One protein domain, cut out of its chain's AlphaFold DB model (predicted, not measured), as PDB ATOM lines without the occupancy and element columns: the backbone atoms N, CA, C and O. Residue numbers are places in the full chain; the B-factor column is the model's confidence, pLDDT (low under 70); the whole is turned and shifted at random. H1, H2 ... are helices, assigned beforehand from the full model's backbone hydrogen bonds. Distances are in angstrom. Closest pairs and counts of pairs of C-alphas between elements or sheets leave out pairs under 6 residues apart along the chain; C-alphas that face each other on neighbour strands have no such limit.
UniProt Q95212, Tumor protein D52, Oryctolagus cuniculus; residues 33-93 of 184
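This is residues 33 to 93 of the 184 residues of the protein "Tumor protein D52" of Oryctolagus cuniculus (UniProt Q95212). One very long helix, H1, meets a helix of about half its residues, H2, near their ends, and the two make a corner like an L closed to somewhat less than a right angle, their lines at 66 degrees. Most of both helices stands free, with the inside of the L empty. The 61 printed residues hold two named helices, H1 then H2, and no named strand; the class is all helix. The whole is extended, with a radius of gyration of the C-alphas of 20.0 A, and the C-alphas span 55 by 36 by 10 A, only just a flat outline.

H1, the longest helix, covers residues 33 to 70 and measures 55.4 A from first to last C-alpha. It begins with C-alpha 33 at (137.705, 161.541, 182.125) and ends with C-alpha 70 at (167.237, 190.921, 145.549). H2 covers residues 75 to 92 and measures 24.8 A, ending with C-alpha 92 at (140.306, 209.037, 156.496).

H1 and H2 are close but not clearly touching, with 2 pairs of C-alphas within 8 A. Their closest C-alphas, those of Lys 68 and Ser 75, are 7.2 A apart. The two helices stand at a steep tilt of 66 degrees and run opposite ways, their centres 29.1 A apart. The link from H1 to H2, 4 residues, is tight. In both H1 and H2 every O i to N i+4 pair is within hydrogen-bond range. Residues 33 to 64 of H1 stand free, and so do residues 76 to 93, of which 76 to 92 belong to H2.

The two C-alphas farthest apart, those of Glu 33 and Gly 72, are 57.8 A apart. The first and last printed C-alphas, of Glu 33 and Thr 93, are 51.2 A apart. The printed part has no cut. The mean pLDDT of the printed part is 91.9, and no printed residue is under 70; the mean is 95 for H1 and 88 for H2.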
ATOM      1  N   GLU A  33     136.247 161.762 182.062       85.01
ATOM      2  CA  GLU A  33     137.705 161.541 182.125       85.01
ATOM      3  C   GLU A  33     138.302 161.199 180.748       85.01
ATOM      4  O   GLU A  33     139.394 161.660 180.416       85.01
ATOM      5  N   GLU A  34     137.553 160.450 179.932       87.85
ATOM      6  CA  GLU A  34     137.924 160.089 178.559       87.85
ATOM      7  C   GLU A  34     137.959 161.309 177.626       87.85
ATOM      8  O   GLU A  34     138.951 161.521 176.930       87.85
ATOM      9  N   GLU A  35     136.932 162.163 177.671       91.88
ATOM     10  CA  GLU A  35     136.876 163.407 176.887       91.88
ATOM     11  C   GLU A  35     138.007 164.358 177.296       91.88
ATOM     12  O   GLU A  35     138.656 164.979 176.454       91.88
ATOM     13  N   GLN A  36     138.298 164.443 178.596       89.72
ATOM     14  CA  GLN A  36     139.402 165.249 179.102       89.72
ATOM     15  C   GLN A  36     140.761 164.723 178.613       89.72
ATOM     16  O   GLN A  36     141.656 165.521 178.319       89.72
ATOM     17  N   GLU A  37     140.952 163.404 178.535       92.63
ATOM     18  CA  GLU A  37     142.176 162.814 177.985       92.63
ATOM     19  C   GLU A  37     142.296 163.059 176.476       92.63
ATOM     20  O   GLU A  37     143.376 163.424 176.001       92.63
ATOM     21  N   GLU A  38     141.205 162.918 175.722       93.96
ATOM     22  CA  GLU A  38     141.174 163.213 174.288       93.96
ATOM     23  C   GLU A  38     141.515 164.681 174.011       93.96
ATOM     24  O   GLU A  38     142.430 164.957 173.232       93.96
ATOM     25  N   LEU A  39     140.896 165.616 174.738       95.53
ATOM     26  CA  LEU A  39     141.202 167.045 174.644       95.53
ATOM     27  C   LEU A  39     142.667 167.344 174.973       95.53
ATOM     28  O   LEU A  39     143.277 168.197 174.331       95.53
ATOM     29  N   ARG A  40     143.277 166.637 175.934       94.60
ATOM     30  CA  ARG A  40     144.716 166.787 176.225       94.60
ATOM     31  C   ARG A  40     145.593 166.313 175.069       94.60
ATOM     32  O   ARG A  40     146.609 166.946 174.790       94.60
ATOM     33  N   ARG A  41     145.227 165.216 174.401       96.09
ATOM     34  CA  ARG A  41     145.956 164.714 173.222       96.09
ATOM     35  C   ARG A  41     145.796 165.654 172.029       96.09
ATOM     36  O   ARG A  41     146.778 165.930 171.343       96.09
ATOM     37  N   GLU A  42     144.587 166.157 171.795       96.83
ATOM     38  CA  GLU A  42     144.318 167.129 170.734       96.83
ATOM     39  C   GLU A  42     145.058 168.443 170.987       96.83
ATOM     40  O   GLU A  42     145.726 168.941 170.084       96.83
ATOM     41  N   LEU A  43     145.037 168.951 172.221       97.50
ATOM     42  CA  LEU A  43     145.785 170.141 172.620       97.50
ATOM     43  C   LEU A  43     147.278 169.980 172.324       97.50
ATOM     44  O   LEU A  43     147.850 170.836 171.657       97.50
ATOM     45  N   ALA A  44     147.892 168.863 172.732       97.56
ATOM     46  CA  ALA A  44     149.308 168.604 172.459       97.56
ATOM     47  C   ALA A  44     149.620 168.581 170.950       97.56
ATOM     48  O   ALA A  44     150.646 169.101 170.509       97.56
ATOM     49  N   LYS A  45     148.717 168.021 170.137       97.93
ATOM     50  CA  LYS A  45     148.848 168.014 168.675       97.93
ATOM     51  C   LYS A  45     148.724 169.420 168.079       97.93
ATOM     52  O   LYS A  45     149.504 169.780 167.199       97.93
ATOM     53  N   VAL A  46     147.765 170.217 168.550       98.52
ATOM     54  CA  VAL A  46     147.580 171.613 168.121       98.52
ATOM     55  C   VAL A  46     148.797 172.457 168.501       98.52
ATOM     56  O   VAL A  46     149.245 173.273 167.698       98.52
ATOM     57  N   GLU A  47     149.383 172.243 169.678       98.34
ATOM     58  CA  GLU A  47     150.618 172.912 170.098       98.34
ATOM     59  C   GLU A  47     151.800 172.589 169.171       98.34
ATOM     60  O   GLU A  47     152.514 173.503 168.747       98.34
ATOM     61  N   GLU A  48     151.988 171.319 168.800       98.09
ATOM     62  CA  GLU A  48     153.024 170.902 167.842       98.09
ATOM     63  C   GLU A  48     152.802 171.524 166.453       98.09
ATOM     64  O   GLU A  48     153.747 171.997 165.807       98.09
ATOM     65  N   GLU A  49     151.553 171.574 165.991       97.99
ATOM     66  CA  GLU A  49     151.206 172.210 164.722       97.99
ATOM     67  C   GLU A  49     151.485 173.717 164.764       97.99
ATOM     68  O   GLU A  49     152.148 174.235 163.865       97.99
ATOM     69  N   ILE A  50     151.074 174.420 165.824       98.39
ATOM     70  CA  ILE A  50     151.376 175.847 166.023       98.39
ATOM     71  C   ILE A  50     152.888 176.075 166.018       98.39
ATOM     72  O   ILE A  50     153.370 177.014 165.374       98.39
ATOM     73  N   GLN A  51     153.652 175.220 166.700       98.39
ATOM     74  CA  GLN A  51     155.108 175.312 166.724       98.39
ATOM     75  C   GLN A  51     155.694 175.136 165.318       98.39
ATOM     76  O   GLN A  51     156.542 175.926 164.892       98.39
ATOM     77  N   THR A  52     155.218 174.140 164.575       98.30
ATOM     78  CA  THR A  52     155.645 173.863 163.200       98.30
ATOM     79  C   THR A  52     155.294 175.020 162.265       98.30
ATOM     80  O   THR A  52     156.155 175.513 161.534       98.30
ATOM     81  N   LEU A  53     154.059 175.520 162.313       98.49
ATOM     82  CA  LEU A  53     153.598 176.645 161.501       98.49
ATOM     83  C   LEU A  53     154.372 177.924 161.814       98.49
ATOM     84  O   LEU A  53     154.745 178.646 160.892       98.49
ATOM     85  N   SER A  54     154.694 178.172 163.083       97.97
ATOM     86  CA  SER A  54     155.525 179.309 163.495       97.97
ATOM     87  C   SER A  54     156.928 179.235 162.884       97.97
ATOM     88  O   SER A  54     157.439 180.232 162.372       97.97
ATOM     89  N   GLN A  55     157.541 178.045 162.863       98.27
ATOM     90  CA  GLN A  55     158.839 177.831 162.213       98.27
ATOM     91  C   GLN A  55     158.760 178.029 160.696       98.27
ATOM     92  O   GLN A  55     159.615 178.698 160.106       98.27
ATOM     93  N   VAL A  56     157.725 177.478 160.055       98.50
ATOM     94  CA  VAL A  56     157.490 177.653 158.617       98.50
ATOM     95  C   VAL A  56     157.303 179.131 158.287       98.50
ATOM     96  O   VAL A  56     157.908 179.617 157.332       98.50
ATOM     97  N   LEU A  57     156.520 179.863 159.078       98.29
ATOM     98  CA  LEU A  57     156.278 181.291 158.893       98.29
ATOM     99  C   LEU A  57     157.584 182.083 158.999       98.29
ATOM    100  O   LEU A  57     157.909 182.816 158.067       98.29
ATOM    101  N   ALA A  58     158.398 181.846 160.030       97.34
ATOM    102  CA  ALA A  58     159.707 182.490 160.174       97.34
ATOM    103  C   ALA A  58     160.640 182.204 158.978       97.34
ATOM    104  O   ALA A  58     161.318 183.098 158.459       97.34
ATOM    105  N   ALA A  59     160.653 180.964 158.478       97.99
ATOM    106  CA  ALA A  59     161.416 180.605 157.283       97.99
ATOM    107  C   ALA A  59     160.898 181.328 156.024       97.99
ATOM    108  O   ALA A  59     161.689 181.779 155.187       97.99
ATOM    109  N   ARG A  60     159.575 181.478 155.884       97.85
ATOM    110  CA  ARG A  60     158.948 182.206 154.771       97.85
ATOM    111  C   ARG A  60     159.199 183.709 154.850       97.85
ATOM    112  O   ARG A  60     159.500 184.303 153.819       97.85
ATOM    113  N   GLU A  61     159.164 184.309 156.034       94.57
ATOM    114  CA  GLU A  61     159.518 185.716 156.253       94.57
ATOM    115  C   GLU A  61     160.973 185.999 155.874       94.57
ATOM    116  O   GLU A  61     161.256 186.985 155.191       94.57
ATOM    117  N   LYS A  62     161.898 185.092 156.216       95.82
ATOM    118  CA  LYS A  62     163.297 185.176 155.775       95.82
ATOM    119  C   LYS A  62     163.418 185.133 154.251       95.82
ATOM    120  O   LYS A  62     164.138 185.948 153.674       95.82
ATOM    121  N   HIS A  63     162.715 184.214 153.591       95.58
ATOM    122  CA  HIS A  63     162.710 184.126 152.128       95.58
ATOM    123  C   HIS A  63     162.121 185.390 151.482       95.58
ATOM    124  O   HIS A  63     162.678 185.911 150.516       95.58
ATOM    125  N   LEU A  64     161.045 185.933 152.054       92.06
ATOM    126  CA  LEU A  64     160.451 187.200 151.631       92.06
ATOM    127  C   LEU A  64     161.449 188.356 151.770       92.06
ATOM    128  O   LEU A  64     161.609 189.134 150.829       92.06
ATOM    129  N   ALA A  65     162.157 188.456 152.897       88.19
ATOM    130  CA  ALA A  65     163.190 189.470 153.105       88.19
ATOM    131  C   ALA A  65     164.337 189.336 152.087       88.19
ATOM    132  O   ALA A  65     164.826 190.335 151.557       88.19
ATOM    133  N   GLU A  66     164.738 188.107 151.755       91.57
ATOM    134  CA  GLU A  66     165.761 187.853 150.742       91.57
ATOM    135  C   GLU A  66     165.305 188.260 149.333       91.57
ATOM    136  O   GLU A  66     166.077 188.898 148.612       91.57
ATOM    137  N   ILE A  67     164.063 187.943 148.949       92.98
ATOM    138  CA  ILE A  67     163.475 188.372 147.672       92.98
ATOM    139  C   ILE A  67     163.416 189.900 147.604       92.98
ATOM    140  O   ILE A  67     163.877 190.475 146.621       92.98
ATOM    141  N   LYS A  68     162.920 190.571 148.654       90.12
ATOM    142  CA  LYS A  68     162.869 192.044 148.715       90.12
ATOM    143  C   LYS A  68     164.249 192.664 148.540       90.12
ATOM    144  O   LYS A  68     164.406 193.578 147.738       90.12
ATOM    145  N   ARG A  69     165.267 192.108 149.206       86.35
ATOM    146  CA  ARG A  69     166.664 192.524 149.033       86.35
ATOM    147  C   ARG A  69     167.147 192.339 147.591       86.35
ATOM    148  O   ARG A  69     167.772 193.249 147.058       86.35
ATOM    149  N   LYS A  70     166.861 191.194 146.954       88.30
ATOM    150  CA  LYS A  70     167.237 190.921 145.549       88.30
ATOM    151  C   LYS A  70     166.538 191.859 144.561       88.30
ATOM    152  O   LYS A  70     167.144 192.238 143.568       88.30
ATOM    153  N   LEU A  71     165.296 192.246 144.845       87.24
ATOM    154  CA  LEU A  71     164.528 193.203 144.045       87.24
ATOM    155  C   LEU A  71     164.871 194.671 144.349       87.24
ATOM    156  O   LEU A  71     164.315 195.561 143.716       87.24
ATOM    157  N   GLY A  72     165.747 194.946 145.321       82.97
ATOM    158  CA  GLY A  72     166.055 196.313 145.747       82.97
ATOM    159  C   GLY A  72     164.889 197.016 146.450       82.97
ATOM    160  O   GLY A  72     164.903 198.234 146.593       82.97
ATOM    161  N   ILE A  73     163.882 196.269 146.909       79.35
ATOM    162  CA  ILE A  73     162.754 196.810 147.662       79.35
ATOM    163  C   ILE A  73     163.277 197.195 149.045       79.35
ATOM    164  O   ILE A  73     163.509 196.346 149.910       79.35
ATOM    165  N   ASN A  74     163.498 198.491 149.254       76.64
ATOM    166  CA  ASN A  74     163.887 199.027 150.550       76.64
ATOM    167  C   ASN A  74     162.781 198.714 151.569       76.64
ATOM    168  O   ASN A  74     161.753 199.388 151.601       76.64
ATOM    169  N   SER A  75     162.998 197.736 152.450       76.25
ATOM    170  CA  SER A  75     162.009 197.334 153.465       76.25
ATOM    171  C   SER A  75     161.547 198.508 154.340       76.25
ATOM    172  O   SER A  75     160.399 198.548 154.771       76.25
ATOM    173  N   LEU A  76     162.414 199.507 154.544       76.56
ATOM    174  CA  LEU A  76     162.075 200.746 155.244       76.56
ATOM    175  C   LEU A  76     161.105 201.640 154.452       76.56
ATOM    176  O   LEU A  76     160.251 202.280 155.057       76.56
ATOM    177  N   GLN A  77     161.214 201.687 153.119       82.59
ATOM    178  CA  GLN A  77     160.269 202.423 152.270       82.59
ATOM    179  C   GLN A  77     158.887 201.769 152.318       82.59
ATOM    180  O   GLN A  77     157.903 202.477 152.502       82.59
ATOM    181  N   GLU A  78     158.810 200.437 152.250       83.22
ATOM    182  CA  GLU A  78     157.536 199.724 152.403       83.22
ATOM    183  C   GLU A  78     156.943 199.893 153.802       83.22
ATOM    184  O   GLU A  78     155.756 200.170 153.924       83.22
ATOM    185  N   LEU A  79     157.751 199.784 154.865       84.63
ATOM    186  CA  LEU A  79     157.287 200.040 156.232       84.63
ATOM    187  C   LEU A  79     156.746 201.467 156.363       84.63
ATOM    188  O   LEU A  79     155.647 201.668 156.875       84.63
ATOM    189  N   LYS A  80     157.483 202.457 155.852       87.82
ATOM    190  CA  LYS A  80     157.055 203.859 155.846       87.82
ATOM    191  C   LYS A  80     155.758 204.040 155.060       87.82
ATOM    192  O   LYS A  80     154.876 204.750 155.531       87.82
ATOM    193  N   GLN A  81     155.625 203.404 153.898       88.88
ATOM    194  CA  GLN A  81     154.420 203.475 153.074       88.88
ATOM    195  C   GLN A  81     153.228 202.797 153.756       88.88
ATOM    196  O   GLN A  81     152.140 203.363 153.759       88.88
ATOM    197  N   ASN A  82     153.425 201.636 154.379       92.02
ATOM    198  CA  ASN A  82     152.386 200.918 155.116       92.02
ATOM    199  C   ASN A  82     151.919 201.705 156.342       92.02
ATOM    200  O   ASN A  82     150.719 201.800 156.574       92.02
ATOM    201  N   ILE A  83     152.841 202.321 157.089       92.05
ATOM    202  CA  ILE A  83     152.497 203.207 158.209       92.05
ATOM    203  C   ILE A  83     151.781 204.458 157.696       92.05
ATOM    204  O   ILE A  83     150.753 204.829 158.251       92.05
ATOM    205  N   ALA A  84     152.277 205.091 156.629       92.58
ATOM    206  CA  ALA A  84     151.632 206.262 156.038       92.58
ATOM    207  C   ALA A  84     150.212 205.935 155.561       92.58
ATOM    208  O   ALA A  84     149.295 206.706 155.822       92.58
ATOM    209  N   LYS A  85     150.021 204.770 154.933       93.47
ATOM    210  CA  LYS A  85     148.716 204.283 154.494       93.47
ATOM    211  C   LYS A  85     147.810 203.953 155.677       93.47
ATOM    212  O   LYS A  85     146.700 204.451 155.712       93.47
ATOM    213  N   GLY A  86     148.281 203.209 156.677       93.81
ATOM    214  CA  GLY A  86     147.493 202.894 157.873       93.81
ATOM    215  C   GLY A  86     147.094 204.145 158.662       93.81
ATOM    216  O   GLY A  86     145.950 204.279 159.085       93.81
ATOM    217  N   TRP A  87     148.002 205.115 158.790       91.21
ATOM    218  CA  TRP A  87     147.701 206.423 159.373       91.21
ATOM    219  C   TRP A  87     146.703 207.211 158.520       91.21
ATOM    220  O   TRP A  87     145.763 207.809 159.045       91.21
ATOM    221  N   GLN A  88     146.861 207.191 157.195       92.67
ATOM    222  CA  GLN A  88     145.902 207.796 156.278       92.67
ATOM    223  C   GLN A  88     144.529 207.127 156.392       92.67
ATOM    224  O   GLN A  88     143.536 207.836 156.434       92.67
ATOM    225  N   ASP A  89     144.447 205.806 156.502       93.82
ATOM    226  CA  ASP A  89     143.189 205.063 156.612       93.82
ATOM    227  C   ASP A  89     142.476 205.393 157.930       93.82
ATOM    228  O   ASP A  89     141.274 205.679 157.948       93.82
ATOM    229  N   VAL A  90     143.224 205.474 159.035       89.96
ATOM    230  CA  VAL A  90     142.694 205.918 160.333       89.96
ATOM    231  C   VAL A  90     142.197 207.359 160.253       89.96
ATOM    232  O   VAL A  90     141.082 207.645 160.683       89.96
ATOM    233  N   THR A  91     142.971 208.268 159.660       86.37
ATOM    234  CA  THR A  91     142.572 209.680 159.540       86.37
ATOM    235  C   THR A  91     141.477 209.919 158.495       86.37
ATOM    236  O   THR A  91     140.702 210.873 158.600       86.37
ATOM    237  N   ALA A  92     141.357 209.035 157.504       85.46
ATOM    238  CA  ALA A  92     140.306 209.037 156.496       85.46
ATOM    239  C   ALA A  92     138.984 208.485 157.040       85.46
ATOM    240  O   ALA A  92     137.921 208.853 156.534       85.46
ATOM    241  N   THR A  93     139.048 207.641 158.074       87.98
ATOM    242  CA  THR A  93     137.878 207.040 158.713       87.98
ATOM    243  C   THR A  93     136.946 208.124 159.255       87.98
ATOM    244  O   THR A  93     137.354 209.040 159.972       87.98
TER     245      THR A  93